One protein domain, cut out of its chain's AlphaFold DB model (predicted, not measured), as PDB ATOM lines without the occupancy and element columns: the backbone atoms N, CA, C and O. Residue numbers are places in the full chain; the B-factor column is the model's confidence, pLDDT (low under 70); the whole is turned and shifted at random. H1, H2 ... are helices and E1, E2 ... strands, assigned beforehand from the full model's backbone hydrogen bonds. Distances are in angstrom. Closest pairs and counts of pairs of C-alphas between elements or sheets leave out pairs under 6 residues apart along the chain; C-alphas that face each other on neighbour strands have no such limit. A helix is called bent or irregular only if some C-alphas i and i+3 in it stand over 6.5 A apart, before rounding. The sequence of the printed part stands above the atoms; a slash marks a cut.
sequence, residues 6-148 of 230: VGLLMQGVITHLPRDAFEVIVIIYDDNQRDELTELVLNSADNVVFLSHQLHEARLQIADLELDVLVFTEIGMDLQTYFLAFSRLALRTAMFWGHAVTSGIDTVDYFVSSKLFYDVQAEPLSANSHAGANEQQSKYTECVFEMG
ATOM      1  N   VAL A   6      -7.748 -48.840 -14.750       89.00
ATOM      2  CA  VAL A   6      -6.548 -48.164 -14.210       89.00
ATOM      3  C   VAL A   6      -5.448 -48.009 -15.265       89.00
ATOM      4  O   VAL A   6      -4.877 -46.929 -15.395       89.00
ATOM      5  N   GLY A   7      -5.176 -49.049 -16.060       90.75
ATOM      6  CA  GLY A   7      -4.188 -48.964 -17.137       90.75
ATOM      7  C   GLY A   7      -4.590 -47.949 -18.202       90.75
ATOM      8  O   GLY A   7      -3.769 -47.130 -18.602       90.75
ATOM      9  N   LEU A   8      -5.868 -47.926 -18.593       90.31
ATOM     10  CA  LEU A   8      -6.387 -46.970 -19.573       90.31
ATOM     11  C   LEU A   8      -6.263 -45.514 -19.106       90.31
ATOM     12  O   LEU A   8      -5.965 -44.649 -19.926       90.31
ATOM     13  N   LEU A   9      -6.471 -45.254 -17.811       89.19
ATOM     14  CA  LEU A   9      -6.391 -43.917 -17.211       89.19
ATOM     15  C   LEU A   9      -4.948 -43.426 -17.032       89.19
ATOM     16  O   LEU A   9      -4.684 -42.227 -17.170       89.19
ATOM     17  N   MET A  10      -4.027 -44.344 -16.715       90.00
ATOM     18  CA  MET A  10      -2.655 -44.021 -16.311       90.00
ATOM     19  C   MET A  10      -1.620 -44.169 -17.426       90.00
ATOM     20  O   MET A  10      -0.571 -43.533 -17.338       90.00
ATOM     21  N   GLN A  11      -1.891 -44.948 -18.484       92.44
ATOM     22  CA  GLN A  11      -0.920 -45.200 -19.559       92.44
ATOM     23  C   GLN A  11      -0.343 -43.903 -20.133       92.44
ATOM     24  O   GLN A  11       0.866 -43.783 -20.298       92.44
ATOM     25  N   GLY A  12      -1.188 -42.898 -20.378       92.50
ATOM     26  CA  GLY A  12      -0.752 -41.632 -20.955       92.50
ATOM     27  C   GLY A  12       0.093 -40.812 -19.983       92.50
ATOM     28  O   GLY A  12       1.083 -40.223 -20.397       92.50
ATOM     29  N   VAL A  13      -0.232 -40.845 -18.685       91.00
ATOM     30  CA  VAL A  13       0.570 -40.183 -17.642       91.00
ATOM     31  C   VAL A  13       1.976 -40.783 -17.596       91.00
ATOM     32  O   VAL A  13       2.957 -40.051 -17.661       91.00
ATOM     33  N   ILE A  14       2.082 -42.113 -17.554       92.88
ATOM     34  CA  ILE A  14       3.374 -42.815 -17.465       92.88
ATOM     35  C   ILE A  14       4.223 -42.569 -18.721       92.88
ATOM     36  O   ILE A  14       5.401 -42.210 -18.632       92.88
ATOM     37  N   THR A  15       3.610 -42.712 -19.897       94.81
ATOM     38  CA  THR A  15       4.293 -42.603 -21.198       94.81
ATOM     39  C   THR A  15       4.712 -41.173 -21.558       94.81
ATOM     40  O   THR A  15       5.649 -41.013 -22.330       94.81
ATOM     41  N   HIS A  16       4.067 -40.138 -20.998       93.88
ATOM     42  CA  HIS A  16       4.322 -38.731 -21.357       93.88
ATOM     43  C   HIS A  16       4.929 -37.880 -20.228       93.88
ATOM     44  O   HIS A  16       5.109 -36.675 -20.408       93.88
ATOM     45  N   LEU A  17       5.253 -38.465 -19.069       93.38
ATOM     46  CA  LEU A  17       6.021 -37.771 -18.025       93.38
ATOM     47  C   LEU A  17       7.358 -37.242 -18.606       93.38
ATOM     48  O   LEU A  17       8.062 -37.994 -19.286       93.38
ATOM     49  N   PRO A  18       7.731 -35.973 -18.368       95.50
ATOM     50  CA  PRO A  18       8.917 -35.373 -18.979       95.50
ATOM     51  C   PRO A  18      10.204 -36.033 -18.466       95.50
ATOM     52  O   PRO A  18      10.544 -35.917 -17.290       95.50
ATOM     53  N   ARG A  19      10.918 -36.740 -19.352       94.88
ATOM     54  CA  ARG A  19      12.127 -37.522 -19.018       94.88
ATOM     55  C   ARG A  19      13.372 -36.671 -18.748       94.88
ATOM     56  O   ARG A  19      14.370 -37.166 -18.247       94.88
ATOM     57  N   ASP A  20      13.317 -35.380 -19.060       96.56
ATOM     58  CA  ASP A  20      14.316 -34.389 -18.653       96.56
ATOM     59  C   ASP A  20      14.149 -33.941 -17.190       96.56
ATOM     60  O   ASP A  20      15.063 -33.337 -16.630       96.56
ATOM     61  N   ALA A  21      13.007 -34.254 -16.566       97.31
ATOM     62  CA  ALA A  21      12.710 -33.944 -15.169       97.31
ATOM     63  C   ALA A  21      12.535 -35.186 -14.278       97.31
ATOM     64  O   ALA A  21      12.746 -35.084 -13.071       97.31
ATOM     65  N   PHE A  22      12.148 -36.333 -14.842       97.44
ATOM     66  CA  PHE A  22      11.856 -37.554 -14.090       97.44
ATOM     67  C   PHE A  22      12.514 -38.782 -14.721       97.44
ATOM     68  O   PHE A  22      12.385 -38.997 -15.925       97.44
ATOM     69  N   GLU A  23      13.113 -39.628 -13.885       97.94
ATOM     70  CA  GLU A  23      13.329 -41.043 -14.195       97.94
ATOM     71  C   GLU A  23      12.056 -41.817 -13.831       97.94
ATOM     72  O   GLU A  23      11.533 -41.690 -12.720       97.94
ATOM     73  N   VAL A  24      11.521 -42.594 -14.769       97.94
ATOM     74  CA  VAL A  24      10.262 -43.320 -14.594       97.94
ATOM     75  C   VAL A  24      10.522 -44.814 -14.508       97.94
ATOM     76  O   VAL A  24      10.822 -45.475 -15.503       97.94
ATOM     77  N   ILE A  25      10.320 -45.356 -13.308       98.25
ATOM     78  CA  ILE A  25      10.418 -46.786 -13.021       98.25
ATOM     79  C   ILE A  25       9.010 -47.376 -12.935       98.25
ATOM     80  O   ILE A  25       8.193 -46.956 -12.113       98.25
ATOM     81  N   VAL A  26       8.717 -48.372 -13.770       97.19
ATOM     82  CA  VAL A  26       7.456 -49.120 -13.701       97.19
ATOM     83  C   VAL A  26       7.652 -50.361 -12.842       97.19
ATOM     84  O   VAL A  26       8.436 -51.246 -13.170       97.19
ATOM     85  N   ILE A  27       6.898 -50.432 -11.748       96.56
ATOM     86  CA  ILE A  27       6.942 -51.532 -10.784       96.56
ATOM     87  C   ILE A  27       5.638 -52.320 -10.894       96.56
ATOM     88  O   ILE A  27       4.557 -51.776 -10.663       96.56
ATOM     89  N   ILE A  28       5.725 -53.597 -11.264       94.25
ATOM     90  CA  ILE A  28       4.564 -54.480 -11.430       94.25
ATOM     91  C   ILE A  28       4.883 -55.894 -10.942       94.25
ATOM     92  O   ILE A  28       6.041 -56.287 -10.872       94.25
ATOM     93  N   TYR A  29       3.860 -56.684 -10.625       90.94
ATOM     94  CA  TYR A  29       4.033 -58.129 -10.455       90.94
ATOM     95  C   TYR A  29       4.234 -58.805 -11.815       90.94
ATOM     96  O   TYR A  29       3.650 -58.360 -12.800       90.94
ATOM     97  N   ASP A  30       5.042 -59.869 -11.874       80.44
ATOM     98  CA  ASP A  30       5.209 -60.659 -13.101       80.44
ATOM     99  C   ASP A  30       4.068 -61.661 -13.252       80.44
ATOM    100  O   ASP A  30       4.140 -62.836 -12.891       80.44
ATOM    101  N   ASP A  31       2.959 -61.165 -13.771       72.31
ATOM    102  CA  ASP A  31       1.891 -61.987 -14.274       72.31
ATOM    103  C   ASP A  31       2.176 -62.264 -15.755       72.31
ATOM    104  O   ASP A  31       2.135 -61.356 -16.572       72.31
ATOM    105  N   ASN A  32       2.458 -63.521 -16.124       73.38
ATOM    106  CA  ASN A  32       2.801 -63.992 -17.488       73.38
ATOM    107  C   ASN A  32       1.782 -63.645 -18.616       73.38
ATOM    108  O   ASN A  32       1.795 -64.252 -19.686       73.38
ATOM    109  N   GLN A  33       0.851 -62.724 -18.387       79.44
ATOM    110  CA  GLN A  33      -0.084 -62.161 -19.344       79.44
ATOM    111  C   GLN A  33       0.177 -60.664 -19.511       79.44
ATOM    112  O   GLN A  33      -0.266 -59.852 -18.698       79.44
ATOM    113  N   ARG A  34       0.854 -60.318 -20.605       88.31
ATOM    114  CA  ARG A  34       1.134 -58.939 -21.003       88.31
ATOM    115  C   ARG A  34       0.336 -58.634 -22.260       88.31
ATOM    116  O   ARG A  34       0.502 -59.307 -23.276       88.31
ATOM    117  N   ASP A  35      -0.589 -57.689 -22.155       92.44
ATOM    118  CA  ASP A  35      -1.331 -57.187 -23.308       92.44
ATOM    119  C   ASP A  35      -0.604 -55.996 -23.948       92.44
ATOM    120  O   ASP A  35       0.435 -55.545 -23.465       92.44
ATOM    121  N   GLU A  36      -1.145 -55.486 -25.055       92.88
ATOM    122  CA  GLU A  36      -0.552 -54.361 -25.789       92.88
ATOM    123  C   GLU A  36      -0.367 -53.115 -24.910       92.88
ATOM    124  O   GLU A  36       0.617 -52.395 -25.071       92.88
ATOM    125  N   LEU A  37      -1.275 -52.870 -23.954       92.25
ATOM    126  CA  LEU A  37      -1.158 -51.747 -23.023       92.25
ATOM    127  C   LEU A  37      -0.025 -52.002 -22.029       92.25
ATOM    128  O   LEU A  37       0.784 -51.106 -21.792       92.25
ATOM    129  N   THR A  38       0.055 -53.210 -21.464       93.94
ATOM    130  CA  THR A  38       1.169 -53.601 -20.593       93.94
ATOM    131  C   THR A  38       2.503 -53.378 -21.303       93.94
ATOM    132  O   THR A  38       3.351 -52.668 -20.774       93.94
ATOM    133  N   GLU A  39       2.669 -53.910 -22.515       95.00
ATOM    134  CA  GLU A  39       3.908 -53.773 -23.287       95.00
ATOM    135  C   GLU A  39       4.223 -52.314 -23.635       95.00
ATOM    136  O   GLU A  39       5.368 -51.885 -23.502       95.00
ATOM    137  N   LEU A  40       3.225 -51.513 -24.021       94.69
ATOM    138  CA  LEU A  40       3.404 -50.077 -24.262       94.69
ATOM    139  C   LEU A  40       3.992 -49.368 -23.035       94.69
ATOM    140  O   LEU A  40       4.933 -48.584 -23.157       94.69
ATOM    141  N   VAL A  41       3.441 -49.645 -21.853       95.06
ATOM    142  CA  VAL A  41       3.878 -49.017 -20.603       95.06
ATOM    143  C   VAL A  41       5.290 -49.463 -20.233       95.06
ATOM    144  O   VAL A  41       6.123 -48.604 -19.945       95.06
ATOM    145  N   LEU A  42       5.586 -50.766 -20.296       95.25
ATOM    146  CA  LEU A  42       6.914 -51.299 -19.967       95.25
ATOM    147  C   LEU A  42       7.998 -50.746 -20.899       95.25
ATOM    148  O   LEU A  42       9.049 -50.332 -20.425       95.25
ATOM    149  N   ASN A  43       7.721 -50.660 -22.202       96.06
ATOM    150  CA  ASN A  43       8.669 -50.132 -23.188       96.06
ATOM    151  C   ASN A  43       8.866 -48.609 -23.102       96.06
ATOM    152  O   ASN A  43       9.805 -48.082 -23.693       96.06
ATOM    153  N   SER A  44       7.978 -47.891 -22.406       96.06
ATOM    154  CA  SER A  44       8.088 -46.439 -22.206       96.06
ATOM    155  C   SER A  44       8.865 -46.037 -20.952       96.06
ATOM    156  O   SER A  44       9.195 -44.861 -20.789       96.06
ATOM    157  N   ALA A  45       9.088 -46.977 -20.033       96.81
ATOM    158  CA  ALA A  45       9.755 -46.731 -18.763       96.81
ATOM    159  C   ALA A  45      11.280 -46.730 -18.931       96.81
ATOM    160  O   ALA A  45      11.813 -47.450 -19.774       96.81
ATOM    161  N   ASP A  46      11.982 -45.962 -18.101       97.88
ATOM    162  CA  ASP A  46      13.449 -45.977 -18.054       97.88
ATOM    163  C   ASP A  46      13.961 -47.276 -17.412       97.88
ATOM    164  O   ASP A  46      15.003 -47.809 -17.795       97.88
ATOM    165  N   ASN A  47      13.185 -47.824 -16.469       97.31
ATOM    166  CA  ASN A  47      13.441 -49.117 -15.852       97.31
ATOM    167  C   ASN A  47      12.130 -49.842 -15.505       97.31
ATOM    168  O   ASN A  47      11.089 -49.224 -15.266       97.31
ATOM    169  N   VAL A  48      12.185 -51.172 -15.456       97.00
ATOM    170  CA  VAL A  48      11.051 -52.040 -15.134       97.00
ATOM    171  C   VAL A  48      11.458 -53.017 -14.043       97.00
ATOM    172  O   VAL A  48      12.415 -53.776 -14.199       97.00
ATOM    173  N   VAL A  49      10.687 -53.044 -12.959       96.88
ATOM    174  CA  VAL A  49      10.901 -53.953 -11.832       96.88
ATOM    175  C   VAL A  49       9.730 -54.912 -11.718       96.88
ATOM    176  O   VAL A  49       8.583 -54.509 -11.517       96.88
ATOM    177  N   PHE A  50      10.052 -56.199 -11.808       95.44
ATOM    178  CA  PHE A  50       9.118 -57.290 -11.584       95.44
ATOM    179  C   PHE A  50       9.181 -57.742 -10.122       95.44
ATOM    180  O   PHE A  50      10.190 -58.285  -9.660       95.44
ATOM    181  N   LEU A  51       8.103 -57.491  -9.384       95.50
ATOM    182  CA  LEU A  51       8.004 -57.814  -7.968       95.50
ATOM    183  C   LEU A  51       7.787 -59.307  -7.740       95.50
ATOM    184  O   LEU A  51       6.985 -59.962  -8.407       95.50
ATOM    185  N   SER A  52       8.446 -59.813  -6.704       94.31
ATOM    186  CA  SER A  52       8.124 -61.091  -6.089       94.31
ATOM    187  C   SER A  52       6.714 -61.057  -5.506       94.31
ATOM    188  O   SER A  52       6.306 -60.088  -4.871       94.31
ATOM    189  N   HIS A  53       5.977 -62.159  -5.618       92.38
ATOM    190  CA  HIS A  53       4.703 -62.317  -4.907       92.38
ATOM    191  C   HIS A  53       4.873 -62.530  -3.392       92.38
ATOM    192  O   HIS A  53       3.889 -62.613  -2.657       92.38
ATOM    193  N   GLN A  54       6.112 -62.636  -2.904       94.62
ATOM    194  CA  GLN A  54       6.401 -62.654  -1.476       94.62
ATOM    195  C   GLN A  54       6.545 -61.218  -0.974       94.62
ATOM    196  O   GLN A  54       7.471 -60.511  -1.358       94.62
ATOM    197  N   LEU A  55       5.645 -60.804  -0.079       95.31
ATOM    198  CA  LEU A  55       5.559 -59.422   0.404       95.31
ATOM    199  C   LEU A  55       6.889 -58.881   0.947       95.31
ATOM    200  O   LEU A  55       7.212 -57.720   0.718       95.31
ATOM    201  N   HIS A  56       7.648 -59.696   1.684       96.31
ATOM    202  CA  HIS A  56       8.933 -59.267   2.236       96.31
ATOM    203  C   HIS A  56       9.937 -58.922   1.131       96.31
ATOM    204  O   HIS A  56      10.488 -57.826   1.134       96.31
ATOM    205  N   GLU A  57      10.091 -59.816   0.156       97.12
ATOM    206  CA  GLU A  57      10.979 -59.615  -0.989       97.12
ATOM    207  C   GLU A  57      10.534 -58.421  -1.834       97.12
ATOM    208  O   GLU A  57      11.351 -57.572  -2.162       97.12
ATOM    209  N   ALA A  58       9.232 -58.283  -2.102       97.12
ATOM    210  CA  ALA A  58       8.702 -57.129  -2.827       97.12
ATOM    211  C   ALA A  58       9.037 -55.799  -2.134       97.12
ATOM    212  O   ALA A  58       9.389 -54.828  -2.796       97.12
ATOM    213  N   ARG A  59       8.969 -55.746  -0.797       97.44
ATOM    214  CA  ARG A  59       9.346 -54.546  -0.032       97.44
ATOM    215  C   ARG A  59      10.828 -54.221  -0.181       97.44
ATOM    216  O   ARG A  59      11.151 -53.051  -0.347       97.44
ATOM    217  N   LEU A  60      11.699 -55.229  -0.119       97.81
ATOM    218  CA  LEU A  60      13.139 -55.043  -0.316       97.81
ATOM    219  C   LEU A  60      13.438 -54.569  -1.740       97.81
ATOM    220  O   LEU A  60      14.096 -53.553  -1.908       97.81
ATOM    221  N   GLN A  61      12.843 -55.219  -2.745       97.94
ATOM    222  CA  GLN A  61      12.999 -54.842  -4.152       97.94
ATOM    223  C   GLN A  61      12.612 -53.384  -4.423       97.94
ATOM    224  O   GLN A  61      13.268 -52.738  -5.227       97.94
ATOM    225  N   ILE A  62      11.555 -52.867  -3.784       98.12
ATOM    226  CA  ILE A  62      11.155 -51.458  -3.943       98.12
ATOM    227  C   ILE A  62      12.083 -50.535  -3.146       98.12
ATOM    228  O   ILE A  62      12.455 -49.479  -3.645       98.12
ATOM    229  N   ALA A  63      12.459 -50.914  -1.921       97.50
ATOM    230  CA  ALA A  63      13.331 -50.101  -1.074       97.50
ATOM    231  C   ALA A  63      14.729 -49.903  -1.690       97.50
ATOM    232  O   ALA A  63      15.270 -48.803  -1.605       97.50
ATOM    233  N   ASP A  64      15.265 -50.928  -2.359       98.12
ATOM    234  CA  ASP A  64      16.569 -50.894  -3.039       98.12
ATOM    235  C   ASP A  64      16.610 -49.916  -4.230       98.12
ATOM    236  O   ASP A  64      17.688 -49.588  -4.719       98.12
ATOM    237  N   LEU A  65      15.451 -49.440  -4.702       98.25
ATOM    238  CA  LEU A  65      15.364 -48.420  -5.751       98.25
ATOM    239  C   LEU A  65      15.585 -46.997  -5.221       98.25
ATOM    240  O   LEU A  65      15.707 -46.083  -6.029       98.25
ATOM    241  N   GLU A  66      15.581 -46.799  -3.896       97.88
ATOM    242  CA  GLU A  66      15.795 -45.500  -3.237       97.88
ATOM    243  C   GLU A  66      14.916 -44.364  -3.806       97.88
ATOM    244  O   GLU A  66      15.354 -43.230  -3.983       97.88
ATOM    245  N   LEU A  67      13.645 -44.670  -4.092       98.56
ATOM    246  CA  LEU A  67      12.728 -43.761  -4.784       98.56
ATOM    247  C   LEU A  67      12.490 -42.450  -4.014       98.56
ATOM    248  O   LEU A  67      12.117 -42.453  -2.834       98.56
ATOM    249  N   ASP A  68      12.539 -41.324  -4.728       98.56
ATOM    250  CA  ASP A  68      12.034 -40.046  -4.215       98.56
ATOM    251  C   ASP A  68      10.506 -40.075  -4.064       98.56
ATOM    252  O   ASP A  68       9.950 -39.636  -3.054       98.56
ATOM    253  N   VAL A  69       9.810 -40.610  -5.072       98.06
ATOM    254  CA  VAL A  69       8.347 -40.673  -5.110       98.06
ATOM    255  C   VAL A  69       7.886 -42.054  -5.564       98.06
ATOM    256  O   VAL A  69       8.202 -42.487  -6.668       98.06
ATOM    257  N   LEU A  70       7.073 -42.715  -4.740       98.06
ATOM    258  CA  LEU A  70       6.333 -43.920  -5.110       98.06
ATOM    259  C   LEU A  70       4.869 -43.567  -5.365       98.06
ATOM    260  O   LEU A  70       4.197 -43.004  -4.499       98.06
ATOM    261  N   VAL A  71       4.364 -43.923  -6.545       95.88
ATOM    262  CA  VAL A  71       2.974 -43.670  -6.930       95.88
ATOM    263  C   VAL A  71       2.211 -44.984  -7.048       95.88
ATOM    264  O   VAL A  71       2.427 -45.762  -7.975       95.88
ATOM    265  N   PHE A  72       1.257 -45.203  -6.148       95.25
ATOM    266  CA  PHE A  72       0.274 -46.271  -6.287       95.25
ATOM    267  C   PHE A  72      -0.835 -45.831  -7.249       95.25
ATOM    268  O   PHE A  72      -1.551 -44.859  -6.999       95.25
ATOM    269  N   THR A  73      -0.999 -46.545  -8.364       91.44
ATOM    270  CA  THR A  73      -2.071 -46.240  -9.337       91.44
ATOM    271  C   THR A  73      -3.476 -46.519  -8.787       91.44
ATOM    272  O   THR A  73      -4.449 -45.897  -9.214       91.44
ATOM    273  N   GLU A  74      -3.567 -47.415  -7.807       90.12
ATOM    274  CA  GLU A  74      -4.719 -47.681  -6.951       90.12
ATOM    275  C   GLU A  74      -4.232 -48.338  -5.654       90.12
ATOM    276  O   GLU A  74      -3.136 -48.904  -5.622       90.12
ATOM    277  N   ILE A  75      -5.041 -48.250  -4.598       93.12
ATOM    278  CA  ILE A  75      -4.875 -49.036  -3.376       93.12
ATOM    279  C   ILE A  75      -6.243 -49.618  -3.009       93.12
ATOM    280  O   ILE A  75      -7.240 -48.895  -2.969       93.12
ATOM    281  N   GLY A  76      -6.272 -50.912  -2.681       86.19
ATOM    282  CA  GLY A  76      -7.430 -51.587  -2.088       86.19
ATOM    283  C   GLY A  76      -8.154 -52.571  -3.007       86.19
ATOM    284  O   GLY A  76      -8.948 -53.364  -2.503       86.19
ATOM    285  N   MET A  77      -7.879 -52.578  -4.318       85.62
ATOM    286  CA  MET A  77      -8.428 -53.612  -5.211       85.62
ATOM    287  C   MET A  77      -7.559 -54.874  -5.238       85.62
ATOM    288  O   MET A  77      -8.093 -55.979  -5.340       85.62
ATOM    289  N   ASP A  78      -6.241 -54.714  -5.107       88.38
ATOM    290  CA  ASP A  78      -5.286 -55.809  -4.957       88.38
ATOM    291  C   ASP A  78      -4.738 -55.904  -3.523       88.38
ATOM    292  O   ASP A  78      -4.295 -54.923  -2.918       88.38
ATOM    293  N   LEU A  79      -4.735 -57.124  -2.982       91.25
ATOM    294  CA  LEU A  79      -4.322 -57.387  -1.606       91.25
ATOM    295  C   LEU A  79      -2.811 -57.187  -1.409       91.25
ATOM    296  O   LEU A  79      -2.390 -56.729  -0.348       91.25
ATOM    297  N   GLN A  80      -1.992 -57.531  -2.407       91.88
ATOM    298  CA  GLN A  80      -0.534 -57.436  -2.286       91.88
ATOM    299  C   GLN A  80      -0.097 -55.964  -2.268       91.88
ATOM    300  O   GLN A  80       0.653 -55.550  -1.383       91.88
ATOM    301  N   THR A  81      -0.666 -55.161  -3.166       91.50
ATOM    302  CA  THR A  81      -0.489 -53.705  -3.249       91.50
ATOM    303  C   THR A  81      -0.966 -53.010  -1.975       91.50
ATOM    304  O   THR A  81      -0.250 -52.171  -1.428       91.50
ATOM    305  N   TYR A  82      -2.123 -53.410  -1.435       94.50
ATOM    306  CA  TYR A  82      -2.611 -52.903  -0.151       94.50
ATOM    307  C   TYR A  82      -1.617 -53.153   0.992       94.50
ATOM    308  O   TYR A  82      -1.323 -52.245   1.765       94.50
ATOM    309  N   PHE A  83      -1.034 -54.354   1.084       96.12
ATOM    310  CA  PHE A  83      -0.036 -54.646   2.119       96.12
ATOM    311  C   PHE A  83       1.304 -53.934   1.910       96.12
ATOM    312  O   PHE A  83       1.961 -53.584   2.895       96.12
ATOM    313  N   LEU A  84       1.716 -53.691   0.663       96.75
ATOM    314  CA  LEU A  84       2.888 -52.863   0.370       96.75
ATOM    315  C   LEU A  84       2.697 -51.429   0.862       96.75
ATOM    316  O   LEU A  84       3.632 -50.857   1.423       96.75
ATOM    317  N   ALA A  85       1.489 -50.882   0.716       97.00
ATOM    318  CA  ALA A  85       1.190 -49.501   1.065       97.00
ATOM    319  C   ALA A  85       1.417 -49.173   2.549       97.00
ATOM    320  O   ALA A  85       1.719 -48.023   2.831       97.00
ATOM    321  N   PHE A  86       1.381 -50.152   3.470       97.31
ATOM    322  CA  PHE A  86       1.727 -49.990   4.902       97.31
ATOM    323  C   PHE A  86       3.225 -49.780   5.182       97.31
ATOM    324  O   PHE A  86       3.655 -49.712   6.334       97.31
ATOM    325  N   SER A  87       4.056 -49.760   4.144       97.12
ATOM    326  CA  SER A  87       5.502 -49.608   4.263       97.12
ATOM    327  C   SER A  87       5.924 -48.271   3.674       97.12
ATOM    328  O   SER A  87       5.548 -47.934   2.555       97.12
ATOM    329  N   ARG A  88       6.765 -47.520   4.391       97.38
ATOM    330  CA  ARG A  88       7.421 -46.339   3.822       97.38
ATOM    331  C   ARG A  88       8.582 -46.804   2.938       97.38
ATOM    332  O   ARG A  88       9.626 -47.182   3.457       97.38
ATOM    333  N   LEU A  89       8.340 -46.847   1.627       97.69
ATOM    334  CA  LEU A  89       9.248 -47.402   0.607       97.69
ATOM    335  C   LEU A  89       9.891 -46.334  -0.297       97.69
ATOM    336  O   LEU A  89      10.687 -46.669  -1.162       97.69
ATOM    337  N   ALA A  90       9.531 -45.068  -0.104       98.38
ATOM    338  CA  ALA A  90      10.051 -43.911  -0.826       98.38
ATOM    339  C   ALA A  90      10.074 -42.692   0.107       98.38
ATOM    340  O   ALA A  90       9.456 -42.719   1.181       98.38
ATOM    341  N   LEU A  91      10.741 -41.605  -0.301       98.19
ATOM    342  CA  LEU A  91      10.698 -40.350   0.461       98.19
ATOM    343  C   LEU A  91       9.266 -39.815   0.561       98.19
ATOM    344  O   LEU A  91       8.864 -39.351   1.634       98.19
ATOM    345  N   ARG A  92       8.502 -39.906  -0.536       98.12
ATOM    346  CA  ARG A  92       7.072 -39.594  -0.592       98.12
ATOM    347  C   ARG A  92       6.274 -40.690  -1.278       98.12
ATOM    348  O   ARG A  92       6.651 -41.177  -2.338       98.12
ATOM    349  N   THR A  93       5.118 -40.999  -0.714       98.19
ATOM    350  CA  THR A  93       4.154 -41.918  -1.315       98.19
ATOM    351  C   THR A  93       2.905 -41.153  -1.723       98.19
ATOM    352  O   THR A  93       2.312 -40.444  -0.909       98.19
ATOM    353  N   ALA A  94       2.477 -41.317  -2.968       96.25
ATOM    354  CA  ALA A  94       1.213 -40.794  -3.461       96.25
ATOM    355  C   ALA A  94       0.325 -41.934  -3.965       96.25
ATOM    356  O   ALA A  94       0.817 -42.946  -4.462       96.25
ATOM    357  N   MET A  95      -0.988 -41.748  -3.889       93.38
ATOM    358  CA  MET A  95      -1.957 -42.624  -4.538       93.38
ATOM    359  C   MET A  95      -2.839 -41.850  -5.518       93.38
ATOM    360  O   MET A  95      -3.177 -40.684  -5.293       93.38
ATOM    361  N   PHE A  96      -3.218 -42.514  -6.605       87.44
ATOM    362  CA  PHE A  96      -4.231 -42.041  -7.546       87.44
ATOM    363  C   PHE A  96      -5.618 -42.605  -7.212       87.44
ATOM    364  O   PHE A  96      -5.770 -43.616  -6.528       87.44
ATOM    365  N   TRP A  97      -6.647 -41.961  -7.758       73.75
ATOM    366  CA  TRP A  97      -8.063 -42.259  -7.526       73.75
ATOM    367  C   TRP A  97      -8.596 -43.494  -8.276       73.75
ATOM    368  O   TRP A  97      -9.803 -43.596  -8.491       73.75
ATOM    369  N   GLY A  98      -7.744 -44.460  -8.656       66.62
ATOM    370  CA  GLY A  98      -8.201 -45.727  -9.252       66.62
ATOM    371  C   GLY A  98      -9.290 -46.418  -8.410       66.62
ATOM    372  O   GLY A  98     -10.199 -47.044  -8.959       66.62
ATOM    373  N   HIS A  99      -9.263 -46.186  -7.093       72.44
ATOM    374  CA  HIS A  99     -10.391 -46.347  -6.183       72.44
ATOM    375  C   HIS A  99     -10.685 -44.993  -5.504       72.44
ATOM    376  O   HIS A  99      -9.803 -44.400  -4.890       72.44
ATOM    377  N   ALA A 100     -11.904 -44.463  -5.648       75.94
ATOM    378  CA  ALA A 100     -12.254 -43.093  -5.246       75.94
ATOM    379  C   ALA A 100     -12.566 -42.953  -3.739       75.94
ATOM    380  O   ALA A 100     -13.600 -42.407  -3.357       75.94
ATOM    381  N   VAL A 101     -11.684 -43.471  -2.885       87.12
ATOM    382  CA  VAL A 101     -11.768 -43.415  -1.417       87.12
ATOM    383  C   VAL A 101     -10.366 -43.223  -0.833       87.12
ATOM    384  O   VAL A 101      -9.373 -43.483  -1.511       87.12
ATOM    385  N   THR A 102     -10.277 -42.755   0.412       92.56
ATOM    386  CA  THR A 102      -9.006 -42.708   1.156       92.56
ATOM    387  C   THR A 102      -8.452 -44.118   1.372       92.56
ATOM    388  O   THR A 102      -9.224 -45.058   1.573       92.56
ATOM    389  N   SER A 103      -7.127 -44.277   1.358       94.19
ATOM    390  CA  SER A 103      -6.486 -45.527   1.774       94.19
ATOM    391  C   SER A 103      -6.629 -45.764   3.277       94.19
ATOM    392  O   SER A 103      -6.653 -46.914   3.713       94.19
ATOM    393  N   GLY A 104      -6.720 -44.691   4.073       94.88
ATOM    394  CA  GLY A 104      -6.705 -44.769   5.531       94.88
ATOM    395  C   GLY A 104      -5.355 -45.210   6.113       94.88
ATOM    396  O   GLY A 104      -5.304 -45.600   7.280       94.88
ATOM    397  N   ILE A 105      -4.280 -45.190   5.317       96.62
ATOM    398  CA  ILE A 105      -2.947 -45.683   5.682       96.62
ATOM    399  C   ILE A 105      -2.002 -44.500   5.946       96.62
ATOM    400  O   ILE A 105      -1.912 -43.568   5.151       96.62
ATOM    401  N   ASP A 106      -1.262 -44.542   7.056       96.50
ATOM    402  CA  ASP A 106      -0.394 -43.455   7.542       96.50
ATOM    403  C   ASP A 106       0.936 -43.302   6.776       96.50
ATOM    404  O   ASP A 106       1.610 -42.271   6.855       96.50
ATOM    405  N   THR A 107       1.327 -44.319   6.013       97.81
ATOM    406  CA  THR A 107       2.503 -44.309   5.133       97.81
ATOM    407  C   THR A 107       2.228 -43.753   3.735       97.81
ATOM    408  O   THR A 107       3.176 -43.590   2.963       97.81
ATOM    409  N   VAL A 108       0.971 -43.430   3.407       97.88
ATOM    410  CA  VAL A 108       0.584 -42.762   2.156       97.88
ATOM    411  C   VAL A 108       0.474 -41.260   2.418       97.88
ATOM    412  O   VAL A 108      -0.389 -40.809   3.164       97.88
ATOM    413  N   ASP A 109       1.367 -40.468   1.823       98.06
ATOM    414  CA  ASP A 109       1.462 -39.038   2.131       98.06
ATOM    415  C   ASP A 109       0.428 -38.203   1.354       98.06
ATOM    416  O   ASP A 109      -0.104 -37.230   1.893       98.06
ATOM    417  N   TYR A 110       0.135 -38.571   0.099       96.75
ATOM    418  CA  TYR A 110      -0.720 -37.778  -0.793       96.75
ATOM    419  C   TYR A 110      -1.797 -38.586  -1.515       96.75
ATOM    420  O   TYR A 110      -1.551 -39.693  -1.994       96.75
ATOM    421  N   PHE A 111      -2.962 -37.965  -1.701       94.44
ATOM    422  CA  PHE A 111      -4.007 -38.422  -2.617       94.44
ATOM    423  C   PHE A 111      -4.132 -37.429  -3.779       94.44
ATOM    424  O   PHE A 111      -4.474 -36.262  -3.575       94.44
ATOM    425  N   VAL A 112      -3.849 -37.877  -5.005       92.00
ATOM    426  CA  VAL A 112      -3.918 -37.033  -6.210       92.00
ATOM    427  C   VAL A 112      -5.355 -36.983  -6.727       92.00
ATOM    428  O   VAL A 112      -5.896 -37.980  -7.210       92.00
ATOM    429  N   SER A 113      -5.960 -35.796  -6.676       89.06
ATOM    430  CA  SER A 113      -7.344 -35.553  -7.084       89.06
ATOM    431  C   SER A 113      -7.489 -34.363  -8.035       89.06
ATOM    432  O   SER A 113      -6.522 -33.680  -8.361       89.06
ATOM    433  N   SER A 114      -8.711 -34.105  -8.499       87.31
ATOM    434  CA  SER A 114      -9.056 -32.993  -9.384       87.31
ATOM    435  C   SER A 114     -10.033 -32.036  -8.719       87.31
ATOM    436  O   SER A 114     -11.021 -32.473  -8.132       87.31
ATOM    437  N   LYS A 115      -9.843 -30.732  -8.940       85.69
ATOM    438  CA  LYS A 115     -10.853 -29.712  -8.605       85.69
ATOM    439  C   LYS A 115     -12.191 -29.949  -9.315       85.69
ATOM    440  O   LYS A 115     -13.213 -29.462  -8.852       85.69
ATOM    441  N   LEU A 116     -12.186 -30.685 -10.430       85.00
ATOM    442  CA  LEU A 116     -13.375 -30.991 -11.230       85.00
ATOM    443  C   LEU A 116     -14.232 -32.126 -10.651       85.00
ATOM    444  O   LEU A 116     -15.341 -32.339 -11.130       85.00
ATOM    445  N   PHE A 117     -13.736 -32.872  -9.659       80.81
ATOM    446  CA  PHE A 117     -14.500 -33.954  -9.025       80.81
ATOM    447  C   PHE A 117     -15.437 -33.474  -7.922       80.81
ATOM    448  O   PHE A 117     -16.221 -34.266  -7.400       80.81
ATOM    449  N   TYR A 118     -15.366 -32.194  -7.569       73.88
ATOM    450  CA  TYR A 118     -16.090 -31.644  -6.440       73.88
ATOM    451  C   TYR A 118     -17.112 -30.628  -6.920       73.88
ATOM    452  O   TYR A 118     -16.831 -29.779  -7.768       73.88
ATOM    453  N   ASP A 119     -18.314 -30.743  -6.371       63.34
ATOM    454  CA  ASP A 119     -19.381 -29.799  -6.633       63.34
ATOM    455  C   ASP A 119     -19.083 -28.491  -5.894       63.34
ATOM    456  O   ASP A 119     -19.044 -28.442  -4.666       63.34
ATOM    457  N   VAL A 120     -18.866 -27.419  -6.655       55.94
ATOM    458  CA  VAL A 120     -18.612 -26.073  -6.118       55.94
ATOM    459  C   VAL A 120     -19.866 -25.504  -5.424       55.94
ATOM    460  O   VAL A 120     -19.774 -24.486  -4.741       55.94
ATOM    461  N   GLN A 121     -21.036 -26.136  -5.596       50.78
ATOM    462  CA  GLN A 121     -22.333 -25.693  -5.070       50.78
ATOM    463  C   GLN A 121     -22.952 -26.634  -4.027       50.78
ATOM    464  O   GLN A 121     -24.075 -26.379  -3.590       50.78
ATOM    465  N   ALA A 122     -22.264 -27.699  -3.605       51.97
ATOM    466  CA  ALA A 122     -22.785 -28.553  -2.542       51.97
ATOM    467  C   ALA A 122     -22.891 -27.755  -1.229       51.97
ATOM    468  O   ALA A 122     -21.900 -27.235  -0.716       51.97
ATOM    469  N   GLU A 123     -24.113 -27.643  -0.697       45.81
ATOM    470  CA  GLU A 123     -24.369 -27.075   0.629       45.81
ATOM    471  C   GLU A 123     -23.540 -27.836   1.679       45.81
ATOM    472  O   GLU A 123     -23.566 -29.073   1.683       45.81
ATOM    473  N   PRO A 124     -22.826 -27.141   2.585       48.91
ATOM    474  CA  PRO A 124     -21.977 -27.800   3.563       48.91
ATOM    475  C   PRO A 124     -22.814 -28.727   4.450       48.91
ATOM    476  O   PRO A 124     -23.646 -28.292   5.253       48.91
ATOM    477  N   LEU A 125     -22.569 -30.031   4.324       46.31
ATOM    478  CA  LEU A 125     -23.118 -31.049   5.208       46.31
ATOM    479  C   LEU A 125     -22.437 -30.906   6.581       46.31
ATOM    480  O   LEU A 125     -21.439 -31.554   6.880       46.31
ATOM    481  N   SER A 126     -23.019 -30.041   7.412       43.81
ATOM    482  CA  SER A 126     -22.723 -29.739   8.822       43.81
ATOM    483  C   SER A 126     -22.021 -28.400   9.088       43.81
ATOM    484  O   SER A 126     -20.909 -28.122   8.652       43.81
ATOM    485  N   ALA A 127     -22.678 -27.594   9.923       43.59
ATOM    486  CA  ALA A 127     -22.221 -26.299  10.431       43.59
ATOM    487  C   ALA A 127     -21.078 -26.390  11.471       43.59
ATOM    488  O   ALA A 127     -20.820 -25.419  12.179       43.59
ATOM    489  N   ASN A 128     -20.408 -27.544  11.586       41.19
ATOM    490  CA  ASN A 128     -19.394 -27.812  12.613       41.19
ATOM    491  C   ASN A 128     -17.994 -28.098  12.041       41.19
ATOM    492  O   ASN A 128     -17.105 -28.513  12.784       41.19
ATOM    493  N   SER A 129     -17.758 -27.883  10.745       42.03
ATOM    494  CA  SER A 129     -16.417 -28.003  10.174       42.03
ATOM    495  C   SER A 129     -15.577 -26.775  10.544       42.03
ATOM    496  O   SER A 129     -15.802 -25.651  10.093       42.03
ATOM    497  N   HIS A 130     -14.609 -26.987  11.434       38.47
ATOM    498  CA  HIS A 130     -13.607 -25.989  11.781       38.47
ATOM    499  C   HIS A 130     -12.904 -25.473  10.518       38.47
ATOM    500  O   HIS A 130     -12.346 -26.244   9.738       38.47
ATOM    501  N   ALA A 131     -12.926 -24.151  10.340       38.03
ATOM    502  CA  ALA A 131     -12.204 -23.447   9.292       38.03
ATOM    503  C   ALA A 131     -10.702 -23.779   9.372       38.03
ATOM    504  O   ALA A 131     -10.026 -23.387  10.322       38.03
ATOM    505  N   GLY A 132     -10.196 -24.525   8.387       42.72
ATOM    506  CA  GLY A 132      -8.783 -24.910   8.311       42.72
ATOM    507  C   GLY A 132      -8.447 -25.992   7.280       42.72
ATOM    508  O   GLY A 132      -7.301 -26.081   6.857       42.72
ATOM    509  N   ALA A 133      -9.429 -26.760   6.811       46.81
ATOM    510  CA  ALA A 133      -9.288 -27.719   5.717       46.81
ATOM    511  C   ALA A 133     -10.488 -27.548   4.771       46.81
ATOM    512  O   ALA A 133     -11.603 -27.323   5.246       46.81
ATOM    513  N   ASN A 134     -10.289 -27.611   3.450       69.94
ATOM    514  CA  ASN A 134     -11.426 -27.725   2.531       69.94
ATOM    515  C   ASN A 134     -12.234 -28.982   2.930       69.94
ATOM    516  O   ASN A 134     -11.656 -29.963   3.397       69.94
ATOM    517  N   GLU A 135     -13.566 -28.957   2.806       73.69
ATOM    518  CA  GLU A 135     -14.442 -30.096   3.163       73.69
ATOM    519  C   GLU A 135     -13.902 -31.420   2.599       73.69
ATOM    520  O   GLU A 135     -13.993 -32.480   3.217       73.69
ATOM    521  N   GLN A 136     -13.254 -31.330   1.444       77.31
ATOM    522  CA  GLN A 136     -12.596 -32.433   0.794       77.31
ATOM    523  C   GLN A 136     -11.473 -33.078   1.610       77.31
ATOM    524  O   GLN A 136     -11.511 -34.287   1.817       77.31
ATOM    525  N   GLN A 137     -10.498 -32.311   2.103       89.12
ATOM    526  CA  GLN A 137      -9.399 -32.846   2.909       89.12
ATOM    527  C   GLN A 137      -9.905 -33.559   4.172       89.12
ATOM    528  O   GLN A 137      -9.275 -34.508   4.623       89.12
ATOM    529  N   SER A 138     -11.062 -33.169   4.720       88.69
ATOM    530  CA  SER A 138     -11.632 -33.842   5.899       88.69
ATOM    531  C   SER A 138     -12.038 -35.307   5.661       88.69
ATOM    532  O   SER A 138     -12.187 -36.062   6.618       88.69
ATOM    533  N   LYS A 139     -12.199 -35.717   4.395       88.75
ATOM    534  CA  LYS A 139     -12.598 -37.076   3.989       88.75
ATOM    535  C   LYS A 139     -11.400 -38.015   3.766       88.75
ATOM    536  O   LYS A 139     -11.616 -39.189   3.472       88.75
ATOM    537  N   TYR A 140     -10.166 -37.513   3.883       91.81
ATOM    538  CA  TYR A 140      -8.934 -38.231   3.538       91.81
ATOM    539  C   TYR A 140      -7.905 -38.147   4.661       91.81
ATOM    540  O   TYR A 140      -7.729 -37.095   5.276       91.81
ATOM    541  N   THR A 141      -7.209 -39.258   4.917       94.38
ATOM    542  CA  THR A 141      -6.050 -39.271   5.821       94.38
ATOM    543  C   THR A 141      -4.797 -38.723   5.146       94.38
ATOM    544  O   THR A 141      -3.937 -38.154   5.812       94.38
ATOM    545  N   GLU A 142      -4.701 -38.873   3.827       95.81
ATOM    546  CA  GLU A 142      -3.635 -38.328   2.997       95.81
ATOM    547  C   GLU A 142      -3.804 -36.818   2.802       95.81
ATOM    548  O   GLU A 142      -4.918 -36.294   2.834       95.81
ATOM    549  N   CYS A 143      -2.721 -36.108   2.487       95.06
ATOM    550  CA  CYS A 143      -2.831 -34.741   1.990       95.06
ATOM    551  C   CYS A 143      -3.422 -34.749   0.569       95.06
ATOM    552  O   CYS A 143      -2.842 -35.316  -0.361       95.06
ATOM    553  N   VAL A 144      -4.583 -34.121   0.383       92.62
ATOM    554  CA  VAL A 144      -5.261 -34.068  -0.917       92.62
ATOM    555  C   VAL A 144      -4.575 -33.037  -1.808       92.62
ATOM    556  O   VAL A 144      -4.596 -31.837  -1.533       92.62
ATOM    557  N   PHE A 145      -4.002 -33.499  -2.920       92.00
ATOM    558  CA  PHE A 145      -3.422 -32.639  -3.946       92.00
ATOM    559  C   PHE A 145      -4.406 -32.452  -5.105       92.00
ATOM    560  O   PHE A 145      -4.690 -33.390  -5.848       92.00
ATOM    561  N   GLU A 146      -4.934 -31.237  -5.267       88.44
ATOM    562  CA  GLU A 146      -5.978 -30.929  -6.251       88.44
ATOM    563  C   GLU A 146      -5.416 -30.331  -7.548       88.44
ATOM    564  O   GLU A 146      -5.096 -29.140  -7.637       88.44
ATOM    565  N   MET A 147      -5.368 -31.142  -8.601       88.62
ATOM    566  CA  MET A 147      -4.988 -30.703  -9.940       88.62
ATOM    567  C   MET A 147      -6.108 -29.893 -10.611       88.62
ATOM    568  O   MET A 147      -7.296 -30.071 -10.340       88.62
ATOM    569  N   GLY A 148      -5.726 -29.014 -11.542       88.12
ATOM    570  CA  GLY A 148      -6.669 -28.184 -12.307       88.12
ATOM    571  C   GLY A 148      -7.432 -28.915 -13.422       88.12
ATOM    572  O   GLY A 148      -8.362 -28.347 -13.985       88.12
TER     573      GLY A 148
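This is residues 6 to 148 of the 230 residues of an uncharacterized protein of Globisporangium ultimum (strain ATCC 200006 / CBS 805.95 / DAOM BR144) (UniProt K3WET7). Parallel strands stand in a row as a twisted wall in two parts: the sheet E3 E4 E5 E6 and, near its E3 edge, the pair E1 E2. Helices H1 and H2 lie on one side of this row and H3 and H4 on the other, toward its E1 E2 end, while beyond E5 and E6 the long link of residues 115 to 142 reaches far out. The printed part has 143 residues, with four named helices and six named strands in the order H1 E1 H2 E2 H3 E3 H4 E4 E5 E6. Its class is mixed, helices and strands, with 65 residues in named elements, under half. It is compact, with a radius of gyration of the C-alphas of 16.8 A, and spans 52 by 30 by 29 A.

The largest sheet, strongly twisted, runs E3, residues 69 to 72, E4, 92 to 96, E5, 110 to 114, and E6, 143 to 147, with E3 and E6 as edge strands. E3 and E4 are parallel at 28 degrees, with N 70 and O 92 2.9 A apart. E4 and E5 are parallel at 36 degrees, with N 112 and O 95 at 2.9 A. E5 and E6 are parallel at 31 degrees, with N 113 and O 145 at 2.8 A. H4, residues 79 to 85, only grazes this sheet, with residues 81 to 85. E3, H4 and E4 form a strand-helix-strand unit, two parallel neighbour strands with a helix between them in the chain, and its crossover is right-handed. H3, residues 55 to 63, touches H4 at a steep tilt of 40 degrees, the same way; their closest C-alphas, of Arg 59 and Leu 84, are 6.7 A apart. E1, residues 25 to 29, is near E3, with 5 pairs of C-alphas within 10 A. E1 and E2, residues 47 to 51, are parallel at 24 degrees, with N 28 and O 49 at 3.0 A. With H2, residues 36 to 44, they form a second such unit, also right-handed. H1, residues 6 to 16, touches H2 at a shallow tilt of 29 degrees, the same way; the closest C-alphas, of Thr 15 and Ser 44, are 5.5 A apart. H1 is apart from H3 and H4. In H2, H3 and H4 every O i to N i+4 pair is within hydrogen-bond range; in H1 5 of 7 are.

E4 is 13.5 A long from first to last C-alpha, E5 12.9 A, E6 12.8 A and E3 9.9 A; E1 is 13.3 A and E2 12.9 A. H1 is 16.1 A long, H2 12.3 A, H3 12.2 A and H4 10.0 A. H1 is irregular: C-alphas 9 and 12 are 7.1 A apart. H1 begins at C-alpha 6, (-6.548, -48.164, -14.210), and E6 ends at C-alpha 147, (-4.988, -30.703, -9.940).

The two C-alphas farthest apart, of Asn 32 and Ala 127, are 53.2 A apart. The printed part has no cut. The links E4 to E5, 13 residues, and E5 to E6, 28 residues, are long. Mean pLDDT of the printed part is 87.4; residue 98 and residues 119 to 134 are under 70.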